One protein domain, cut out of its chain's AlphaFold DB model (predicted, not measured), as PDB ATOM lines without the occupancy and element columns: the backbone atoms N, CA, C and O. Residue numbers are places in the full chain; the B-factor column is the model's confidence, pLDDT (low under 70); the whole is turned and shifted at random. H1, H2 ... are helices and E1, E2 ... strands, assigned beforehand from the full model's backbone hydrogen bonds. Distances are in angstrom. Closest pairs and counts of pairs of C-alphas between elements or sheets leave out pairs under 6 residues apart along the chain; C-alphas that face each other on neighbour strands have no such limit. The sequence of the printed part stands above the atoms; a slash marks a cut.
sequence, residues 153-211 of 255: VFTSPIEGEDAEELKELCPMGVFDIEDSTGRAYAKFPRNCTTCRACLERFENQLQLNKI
ATOM      1  N   VAL A 153     144.210 127.239  84.659       94.81
ATOM      2  CA  VAL A 153     143.226 126.426  83.943       94.81
ATOM      3  C   VAL A 153     143.365 124.982  84.406       94.81
ATOM      4  O   VAL A 153     144.412 124.360  84.232       94.81
ATOM      5  N   PHE A 154     142.300 124.444  84.994       94.75
ATOM      6  CA  PHE A 154     142.244 123.056  85.439       94.75
ATOM      7  C   PHE A 154     141.716 122.187  84.293       94.75
ATOM      8  O   PHE A 154     140.568 122.331  83.876       94.75
ATOM      9  N   THR A 155     142.562 121.315  83.746       93.62
ATOM     10  CA  THR A 155     142.188 120.387  82.662       93.62
ATOM     11  C   THR A 155     141.341 119.225  83.185       93.62
ATOM     12  O   THR A 155     140.473 118.718  82.478       93.62
ATOM     13  N   SER A 156     141.568 118.822  84.435       92.69
ATOM     14  CA  SER A 156     140.757 117.849  85.171       92.69
ATOM     15  C   SER A 156     140.547 118.331  86.613       92.69
ATOM     16  O   SER A 156     141.352 119.125  87.106       92.69
ATOM     17  N   PRO A 157     139.441 117.937  87.271       92.75
ATOM     18  CA  PRO A 157     139.168 118.353  88.641       92.75
ATOM     19  C   PRO A 157     140.172 117.713  89.607       92.75
ATOM     20  O   PRO A 157     140.351 116.498  89.596       92.75
ATOM     21  N   ILE A 158     140.791 118.542  90.449       92.94
ATOM     22  CA  ILE A 158     141.661 118.121  91.555       92.94
ATOM     23  C   ILE A 158     140.805 118.141  92.826       92.94
ATOM     24  O   ILE A 158     140.301 119.201  93.206       92.94
ATOM     25  N   GLU A 159     140.604 116.982  93.451       93.50
ATOM     26  CA  GLU A 159     139.675 116.762  94.572       93.50
ATOM     27  C   GLU A 159     140.351 115.946  95.692       93.50
ATOM     28  O   GLU A 159     141.321 115.227  95.451       93.50
ATOM     29  N   GLY A 160     139.826 116.024  96.920       91.12
ATOM     30  CA  GLY A 160     140.275 115.186  98.043       91.12
ATOM     31  C   GLY A 160     141.704 115.484  98.509       91.12
ATOM     32  O   GLY A 160     142.082 116.646  98.648       91.12
ATOM     33  N   GLU A 161     142.499 114.435  98.749       92.12
ATOM     34  CA  GLU A 161     143.884 114.553  99.242       92.12
ATOM     35  C   GLU A 161     144.778 115.368  98.289       92.12
ATOM     36  O   GLU A 161     145.570 116.192  98.742       92.12
ATOM     37  N   ASP A 162     144.595 115.228  96.970       93.19
ATOM     38  CA  ASP A 162     145.346 116.005  95.974       93.19
ATOM     39  C   ASP A 162     145.014 117.516  96.050       93.19
ATOM     40  O   ASP A 162     145.862 118.363  95.758       93.19
ATOM     41  N   ALA A 163     143.787 117.881  96.445       93.50
ATOM     42  CA  ALA A 163     143.381 119.280  96.609       93.50
ATOM     43  C   ALA A 163     144.009 119.917  97.857       93.50
ATOM     44  O   ALA A 163     144.430 121.078  97.814       93.50
ATOM     45  N   GLU A 164     144.108 119.155  98.950       94.06
ATOM     46  CA  GLU A 164     144.844 119.563 100.150       94.06
ATOM     47  C   GLU A 164     146.339 119.702  99.847       94.06
ATOM     48  O   GLU A 164     146.926 120.743 100.150       94.06
ATOM     49  N   GLU A 165     146.927 118.737  99.132       94.75
ATOM     50  CA  GLU A 165     148.324 118.801  98.694       94.75
ATOM     51  C   GLU A 165     148.586 120.042  97.825       94.75
ATOM     52  O   GLU A 165     149.550 120.770  98.063       94.75
ATOM     53  N   LEU A 166     147.718 120.356  96.852       94.06
ATOM     54  CA  LEU A 166     147.867 121.547  96.004       94.06
ATOM     55  C   LEU A 166     147.833 122.852  96.816       94.06
ATOM     56  O   LEU A 166     148.568 123.803  96.512       94.06
ATOM     57  N   LYS A 167     146.984 122.907  97.845       93.94
ATOM     58  CA  LYS A 167     146.878 124.055  98.750       93.94
ATOM     59  C   LYS A 167     148.137 124.212  99.600       93.94
ATOM     60  O   LYS A 167     148.648 125.326  99.704       93.94
ATOM     61  N   GLU A 168     148.666 123.122 100.151       94.12
ATOM     62  CA  GLU A 168     149.903 123.127 100.945       94.12
ATOM     63  C   GLU A 168     151.147 123.433 100.102       94.12
ATOM     64  O   GLU A 168     152.042 124.163 100.535       94.12
ATOM     65  N   LEU A 169     151.179 122.945  98.861       94.06
ATOM     66  CA  LEU A 169     152.281 123.145  97.921       94.06
ATOM     67  C   LEU A 169     152.474 124.619  97.543       94.06
ATOM     68  O   LEU A 169     153.581 125.035  97.187       94.06
ATOM     69  N   CYS A 170     151.409 125.425  97.599       93.50
ATOM     70  CA  CYS A 170     151.476 126.851  97.314       93.50
ATOM     71  C   CYS A 170     151.446 127.693  98.602       93.50
ATOM     72  O   CYS A 170     150.373 128.138  99.024       93.50
ATOM     73  N   PRO A 171     152.611 128.067  99.170       92.06
ATOM     74  CA  PRO A 171     152.668 128.852 100.409       92.06
ATOM     75  C   PRO A 171     152.087 130.268 100.260       92.06
ATOM     76  O   PRO A 171     151.845 130.955 101.246       92.06
ATOM     77  N   MET A 172     151.854 130.715  99.022       93.94
ATOM     78  CA  MET A 172     151.288 132.027  98.703       93.94
ATOM     79  C   MET A 172     149.754 132.072  98.811       93.94
ATOM     80  O   MET A 172     149.155 133.119  98.546       93.94
ATOM     81  N   GLY A 173     149.112 130.951  99.162       94.00
ATOM     82  CA  GLY A 173     147.659 130.870  99.337       94.00
ATOM     83  C   GLY A 173     146.886 131.110  98.041       94.00
ATOM     84  O   GLY A 173     145.830 131.736  98.057       94.00
ATOM     85  N   VAL A 174     147.441 130.681  96.904       95.81
ATOM     86  CA  VAL A 174     146.811 130.862  95.584       95.81
ATOM     87  C   VAL A 174     145.560 129.999  95.447       95.81
ATOM     88  O   VAL A 174     144.573 130.454  94.866       95.81
ATOM     89  N   PHE A 175     145.606 128.780  95.983       96.19
ATOM     90  CA  PHE A 175     144.553 127.781  95.858       96.19
ATOM     91  C   PHE A 175     143.729 127.673  97.140       96.19
ATOM     92  O   PHE A 175     144.250 127.825  98.246       96.19
ATOM     93  N   ASP A 176     142.440 127.403  96.973       95.25
ATOM     94  CA  ASP A 176     141.522 127.050  98.050       95.25
ATOM     95  C   ASP A 176     140.619 125.899  97.587       95.25
ATOM     96  O   ASP A 176     140.623 125.545  96.405       95.25
ATOM     97  N   ILE A 177     139.880 125.299  98.514       94.88
ATOM     98  CA  ILE A 177     139.019 124.143  98.245       94.88
ATOM     99  C   ILE A 177     137.564 124.589  98.363       94.88
ATOM    100  O   ILE A 177     137.205 125.296  99.301       94.88
ATOM    101  N   GLU A 178     136.732 124.221  97.393       92.88
ATOM    102  CA  GLU A 178     135.306 124.531  97.413       92.88
ATOM    103  C   GLU A 178     134.560 123.607  98.391       92.88
ATOM    104  O   GLU A 178     134.583 122.386  98.238       92.88
ATOM    105  N   ASP A 179     133.845 124.188  99.360       87.62
ATOM    106  CA  ASP A 179     133.168 123.445 100.440       87.62
ATOM    107  C   ASP A 179     132.094 122.454  99.948       87.62
ATOM    108  O   ASP A 179     131.769 121.485 100.631       87.62
ATOM    109  N   SER A 180     131.501 122.704  98.777       85.44
ATOM    110  CA  SER A 180     130.373 121.928  98.243       85.44
ATOM    111  C   SER A 180     130.802 120.722  97.405       85.44
ATOM    112  O   SER A 180     130.114 119.701  97.408       85.44
ATOM    113  N   THR A 181     131.907 120.841  96.669       83.31
ATOM    114  CA  THR A 181     132.377 119.828  95.714       83.31
ATOM    115  C   THR A 181     133.693 119.179  96.133       83.31
ATOM    116  O   THR A 181     134.027 118.120  95.614       83.31
ATOM    117  N   GLY A 182     134.444 119.793  97.054       87.94
ATOM    118  CA  GLY A 182     135.793 119.362  97.419       87.94
ATOM    119  C   GLY A 182     136.846 119.653  96.346       87.94
ATOM    120  O   GLY A 182     137.948 119.111  96.421       87.94
ATOM    121  N   ARG A 183     136.525 120.480  95.340       92.06
ATOM    122  CA  ARG A 183     137.425 120.818  94.227       92.06
ATOM    123  C   ARG A 183     138.362 121.958  94.578       92.06
ATOM    124  O   ARG A 183     137.931 122.984  95.106       92.06
ATOM    125  N   ALA A 184     139.629 121.820  94.199       93.62
ATOM    126  CA  ALA A 184     140.573 122.923  94.254       93.62
ATOM    127  C   ALA A 184     140.254 123.977  93.182       93.62
ATOM    128  O   ALA A 184     139.991 123.655  92.022       93.62
ATOM    129  N   TYR A 185     140.331 125.250  93.559       94.44
ATOM    130  CA  TYR A 185     140.215 126.381  92.645       94.44
ATOM    131  C   TYR A 185     141.226 127.475  93.007       94.44
ATOM    132  O   TYR A 185     141.724 127.560  94.130       94.44
ATOM    133  N   ALA A 186     141.556 128.338  92.045       94.94
ATOM    134  CA  ALA A 186     142.477 129.447  92.274       94.94
ATOM    135  C   ALA A 186     141.735 130.658  92.869       94.94
ATOM    136  O   ALA A 186     141.117 131.437  92.146       94.94
ATOM    137  N   LYS A 187     141.803 130.827  94.192       94.44
ATOM    138  CA  LYS A 187     141.176 131.940  94.926       94.44
ATOM    139  C   LYS A 187     141.936 133.255  94.779       94.44
ATOM    140  O   LYS A 187     141.325 134.301  94.574       94.44
ATOM    141  N   PHE A 188     143.266 133.204  94.862       94.75
ATOM    142  CA  PHE A 188     144.131 134.381  94.738       94.75
ATOM    143  C   PHE A 188     145.234 134.169  93.690       94.75
ATOM    144  O   PHE A 188     146.416 134.111  94.044       94.75
ATOM    145  N   PRO A 189     144.891 134.111  92.384       93.75
ATOM    146  CA  PRO A 189     145.869 133.914  91.310       93.75
ATOM    147  C   PRO A 189     147.039 134.899  91.383       93.75
ATOM    148  O   PRO A 189     148.199 134.514  91.233       93.75
ATOM    149  N   ARG A 190     146.756 136.168  91.704       94.12
ATOM    150  CA  ARG A 190     147.746 137.254  91.770       94.12
ATOM    151  C   ARG A 190     148.881 137.027  92.755       94.12
ATOM    152  O   ARG A 190     149.938 137.623  92.540       94.12
ATOM    153  N   ASN A 191     148.691 136.210  93.787       94.88
ATOM    154  CA  ASN A 191     149.732 135.913  94.769       94.88
ATOM    155  C   ASN A 191     150.778 134.931  94.225       94.88
ATOM    156  O   ASN A 191     151.843 134.773  94.818       94.88
ATOM    157  N   CYS A 192     150.503 134.284  93.089       94.31
ATOM    158  CA  CYS A 192     151.425 133.356  92.461       94.31
ATOM    159  C   CYS A 192     152.736 134.054  92.072       94.31
ATOM    160  O   CYS A 192     152.761 134.986  91.265       94.31
ATOM    161  N   THR A 193     153.849 133.537  92.591       93.00
ATOM    162  CA  THR A 193     155.216 133.954  92.242       93.00
ATOM    163  C   THR A 193     155.759 133.240  91.000       93.00
ATOM    164  O   THR A 193     156.876 133.507  90.574       93.00
ATOM    165  N   THR A 194     154.969 132.356  90.375       92.94
ATOM    166  CA  THR A 194     155.388 131.498  89.249       92.94
ATOM    167  C   THR A 194     156.567 130.579  89.619       92.94
ATOM    168  O   THR A 194     157.491 130.399  88.832       92.94
ATOM    169  N   CYS A 195     156.544 129.975  90.814       93.38
ATOM    170  CA  CYS A 195     157.568 129.011  91.251       93.38
ATOM    171  C   CYS A 195     157.504 127.655  90.524       93.38
ATOM    172  O   CYS A 195     158.473 126.912  90.566       93.38
ATOM    173  N   ARG A 196     156.380 127.353  89.854       93.00
ATOM    174  CA  ARG A 196     156.109 126.133  89.064       93.00
ATOM    175  C   ARG A 196     155.969 124.818  89.838       93.00
ATOM    176  O   ARG A 196     155.589 123.838  89.215       93.00
ATOM    177  N   ALA A 197     156.123 124.804  91.161       93.69
ATOM    178  CA  ALA A 197     155.943 123.591  91.969       93.69
ATOM    179  C   ALA A 197     154.589 122.890  91.721       93.69
ATOM    180  O   ALA A 197     154.536 121.682  91.517       93.69
ATOM    181  N   CYS A 198     153.491 123.654  91.643       92.56
ATOM    182  CA  CYS A 198     152.168 123.097  91.341       92.56
ATOM    183  C   CYS A 198     152.050 122.495  89.934       92.56
ATOM    184  O   CYS A 198     151.277 121.564  89.745       92.56
ATOM    185  N   LEU A 199     152.828 122.979  88.963       93.38
ATOM    186  CA  LEU A 199     152.849 122.421  87.609       93.38
ATOM    187  C   LEU A 199     153.639 121.117  87.557       93.38
ATOM    188  O   LEU A 199     153.250 120.206  86.844       93.38
ATOM    189  N   GLU A 200     154.726 121.016  88.319       92.88
ATOM    190  CA  GLU A 200     155.547 119.802  88.366       92.88
ATOM    191  C   GLU A 200     154.778 118.625  88.980       92.88
ATOM    192  O   GLU A 200     154.877 117.501  88.496       92.88
ATOM    193  N   ARG A 201     153.961 118.878  90.013       93.31
ATOM    194  CA  ARG A 201     153.139 117.840  90.658       93.31
ATOM    195  C   ARG A 201     151.860 117.496  89.883       93.31
ATOM    196  O   ARG A 201     151.421 116.344  89.927       93.31
ATOM    197  N   PHE A 202     151.266 118.470  89.188       93.25
ATOM    198  CA  PHE A 202     149.963 118.348  88.518       93.25
ATOM    199  C   PHE A 202     150.029 118.655  87.010       93.25
ATOM    200  O   PHE A 202     149.112 119.263  86.461       93.25
ATOM    201  N   GLU A 203     151.085 118.205  86.324       88.56
ATOM    202  CA  GLU A 203     151.415 118.567  84.929       88.56
ATOM    203  C   GLU A 203     150.245 118.424  83.937       88.56
ATOM    204  O   GLU A 203     150.022 119.292  83.097       88.56
ATOM    205  N   ASN A 204     149.451 117.356  84.066       91.50
ATOM    206  CA  ASN A 204     148.325 117.073  83.166       91.50
ATOM    207  C   ASN A 204     146.967 117.591  83.672       91.50
ATOM    208  O   ASN A 204     145.964 117.470  82.970       91.50
ATOM    209  N   GLN A 205     146.909 118.123  84.895       93.44
ATOM    210  CA  GLN A 205     145.662 118.563  85.528       93.44
ATOM    211  C   GLN A 205     145.591 120.085  85.671       93.44
ATOM    212  O   GLN A 205     144.492 120.636  85.697       93.44
ATOM    213  N   LEU A 206     146.740 120.768  85.710       94.06
ATOM    214  CA  LEU A 206     146.850 122.197  85.971       94.06
ATOM    215  C   LEU A 206     147.746 122.888  84.940       94.06
ATOM    216  O   LEU A 206     148.929 122.585  84.814       94.06
ATOM    217  N   GLN A 207     147.200 123.893  84.263       94.19
ATOM    218  CA  GLN A 207     147.935 124.779  83.366       94.19
ATOM    219  C   GLN A 207     148.024 126.182  83.974       94.19
ATOM    220  O   GLN A 207     147.029 126.725  84.454       94.19
ATOM    221  N   LEU A 208     149.219 126.777  83.940       94.94
ATOM    222  CA  LEU A 208     149.456 128.169  84.333       94.94
ATOM    223  C   LEU A 208     149.744 129.006  83.089       94.94
ATOM    224  O   LEU A 208     150.830 128.934  82.511       94.94
ATOM    225  N   ASN A 209     148.783 129.848  82.742       94.62
ATOM    226  CA  ASN A 209     148.866 130.812  81.662       94.62
ATOM    227  C   ASN A 209     149.162 132.214  82.200       94.62
ATOM    228  O   ASN A 209     149.089 132.502  83.398       94.62
ATOM    229  N   LYS A 210     149.513 133.108  81.279       95.44
ATOM    230  CA  LYS A 210     149.663 134.537  81.537       95.44
ATOM    231  C   LYS A 210     148.838 135.294  80.514       95.44
ATOM    232  O   LYS A 210     149.085 135.148  79.318       95.44
ATOM    233  N   ILE A 211     147.893 136.096  80.985       95.44
ATOM    234  CA  ILE A 211     146.997 136.865  80.123       95.44
ATOM    235  C   ILE A 211     147.818 137.993  79.466       95.44
ATOM    236  O   ILE A 211     148.357 138.837  80.186       95.44
TER     237      ILE A 211
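This is residues 153 to 211 of the 255 residues of the protein "DNA-directed RNA polymerases I and III subunit RPAC1, putative" of Eimeria necatrix (UniProt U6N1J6). A small two-strand hairpin, E1 and E2, has helix H1 packed on it, and a second small group, the short helix H2 and strand E3, is joined to this first group where H2 only just touches H1. The opening residues 153 to 154 pair with the beginning of E3, bringing the first stretch of the printed part beside the last. The printed part has 59 residues with two named helices and three named strands, in the order H1, E1, E2, H2, E3; the sheet is E1 - E2, antiparallel, and the class is mixed, helices and strands, with under half of the residues in named elements. The whole is compact, with a radius of gyration of the C-alphas of 10.4 A, and rounded, spanning 28 by 21 by 20 A.

Start at residues 153 to 154, which form a short antiparallel pairing with residues 206 to 207 of E3, residues 206 to 211. Go on to H1, residues 161 to 169, and E1, residues 175 to 177: their closest C-alphas, of Lys 167 and Phe 175, are 5.3 A apart. Next comes E2, residues 184 to 186, and here the closest C-alphas to H1 are those of Ala 163 and Ala 184, at 5.2 A. E1 and E2 form a hairpin, antiparallel at 142 degrees; look for N 176 and O 185, 2.9 A apart and within hydrogen-bond range, and likewise N 185 and O 176 at 2.9 A. H2, residues 197 to 201, only just touches H1, with 3 pairs of C-alphas within 8 A, the closest those of Leu 166 and Cys 198 at 6.5 A. The closest C-alphas of H2 and E3 are those of Leu 199 and Leu 206, 6.2 A apart. E3 pairs with no named strand and is apart from H1, E1 and E2, and H2 is apart from E1. In H1 and H2 every O i to N i+4 pair is within hydrogen-bond range.

Find C-alpha 161 at (143.884, 114.553, 99.242); from there H1 runs 12.1 A to C-alpha 169 at (152.281, 123.145, 97.921). E1 covers 7.0 A from Phe 175 to Ile 177, and E2 covers 7.1 A from Ala 184 to Ala 186. H2 runs 6.5 A from Ala 197 to Arg 201. E3 is the longest strand, 15.8 A from Leu 206 to C-alpha 211 at (146.997, 136.865, 80.123).

The C-alphas of Glu 161 and Ile 211 are the two farthest apart, at 29.5 A, while those of Val 153 and Ile 211 are 11.7 A apart. The printed part has no cut and no long link: H1 to E1 and H2 to E3 are tight, E1 to E2 and E2 to H2 short. The mean pLDDT of the printed part of this model is 93.2, and no printed residue is under 70.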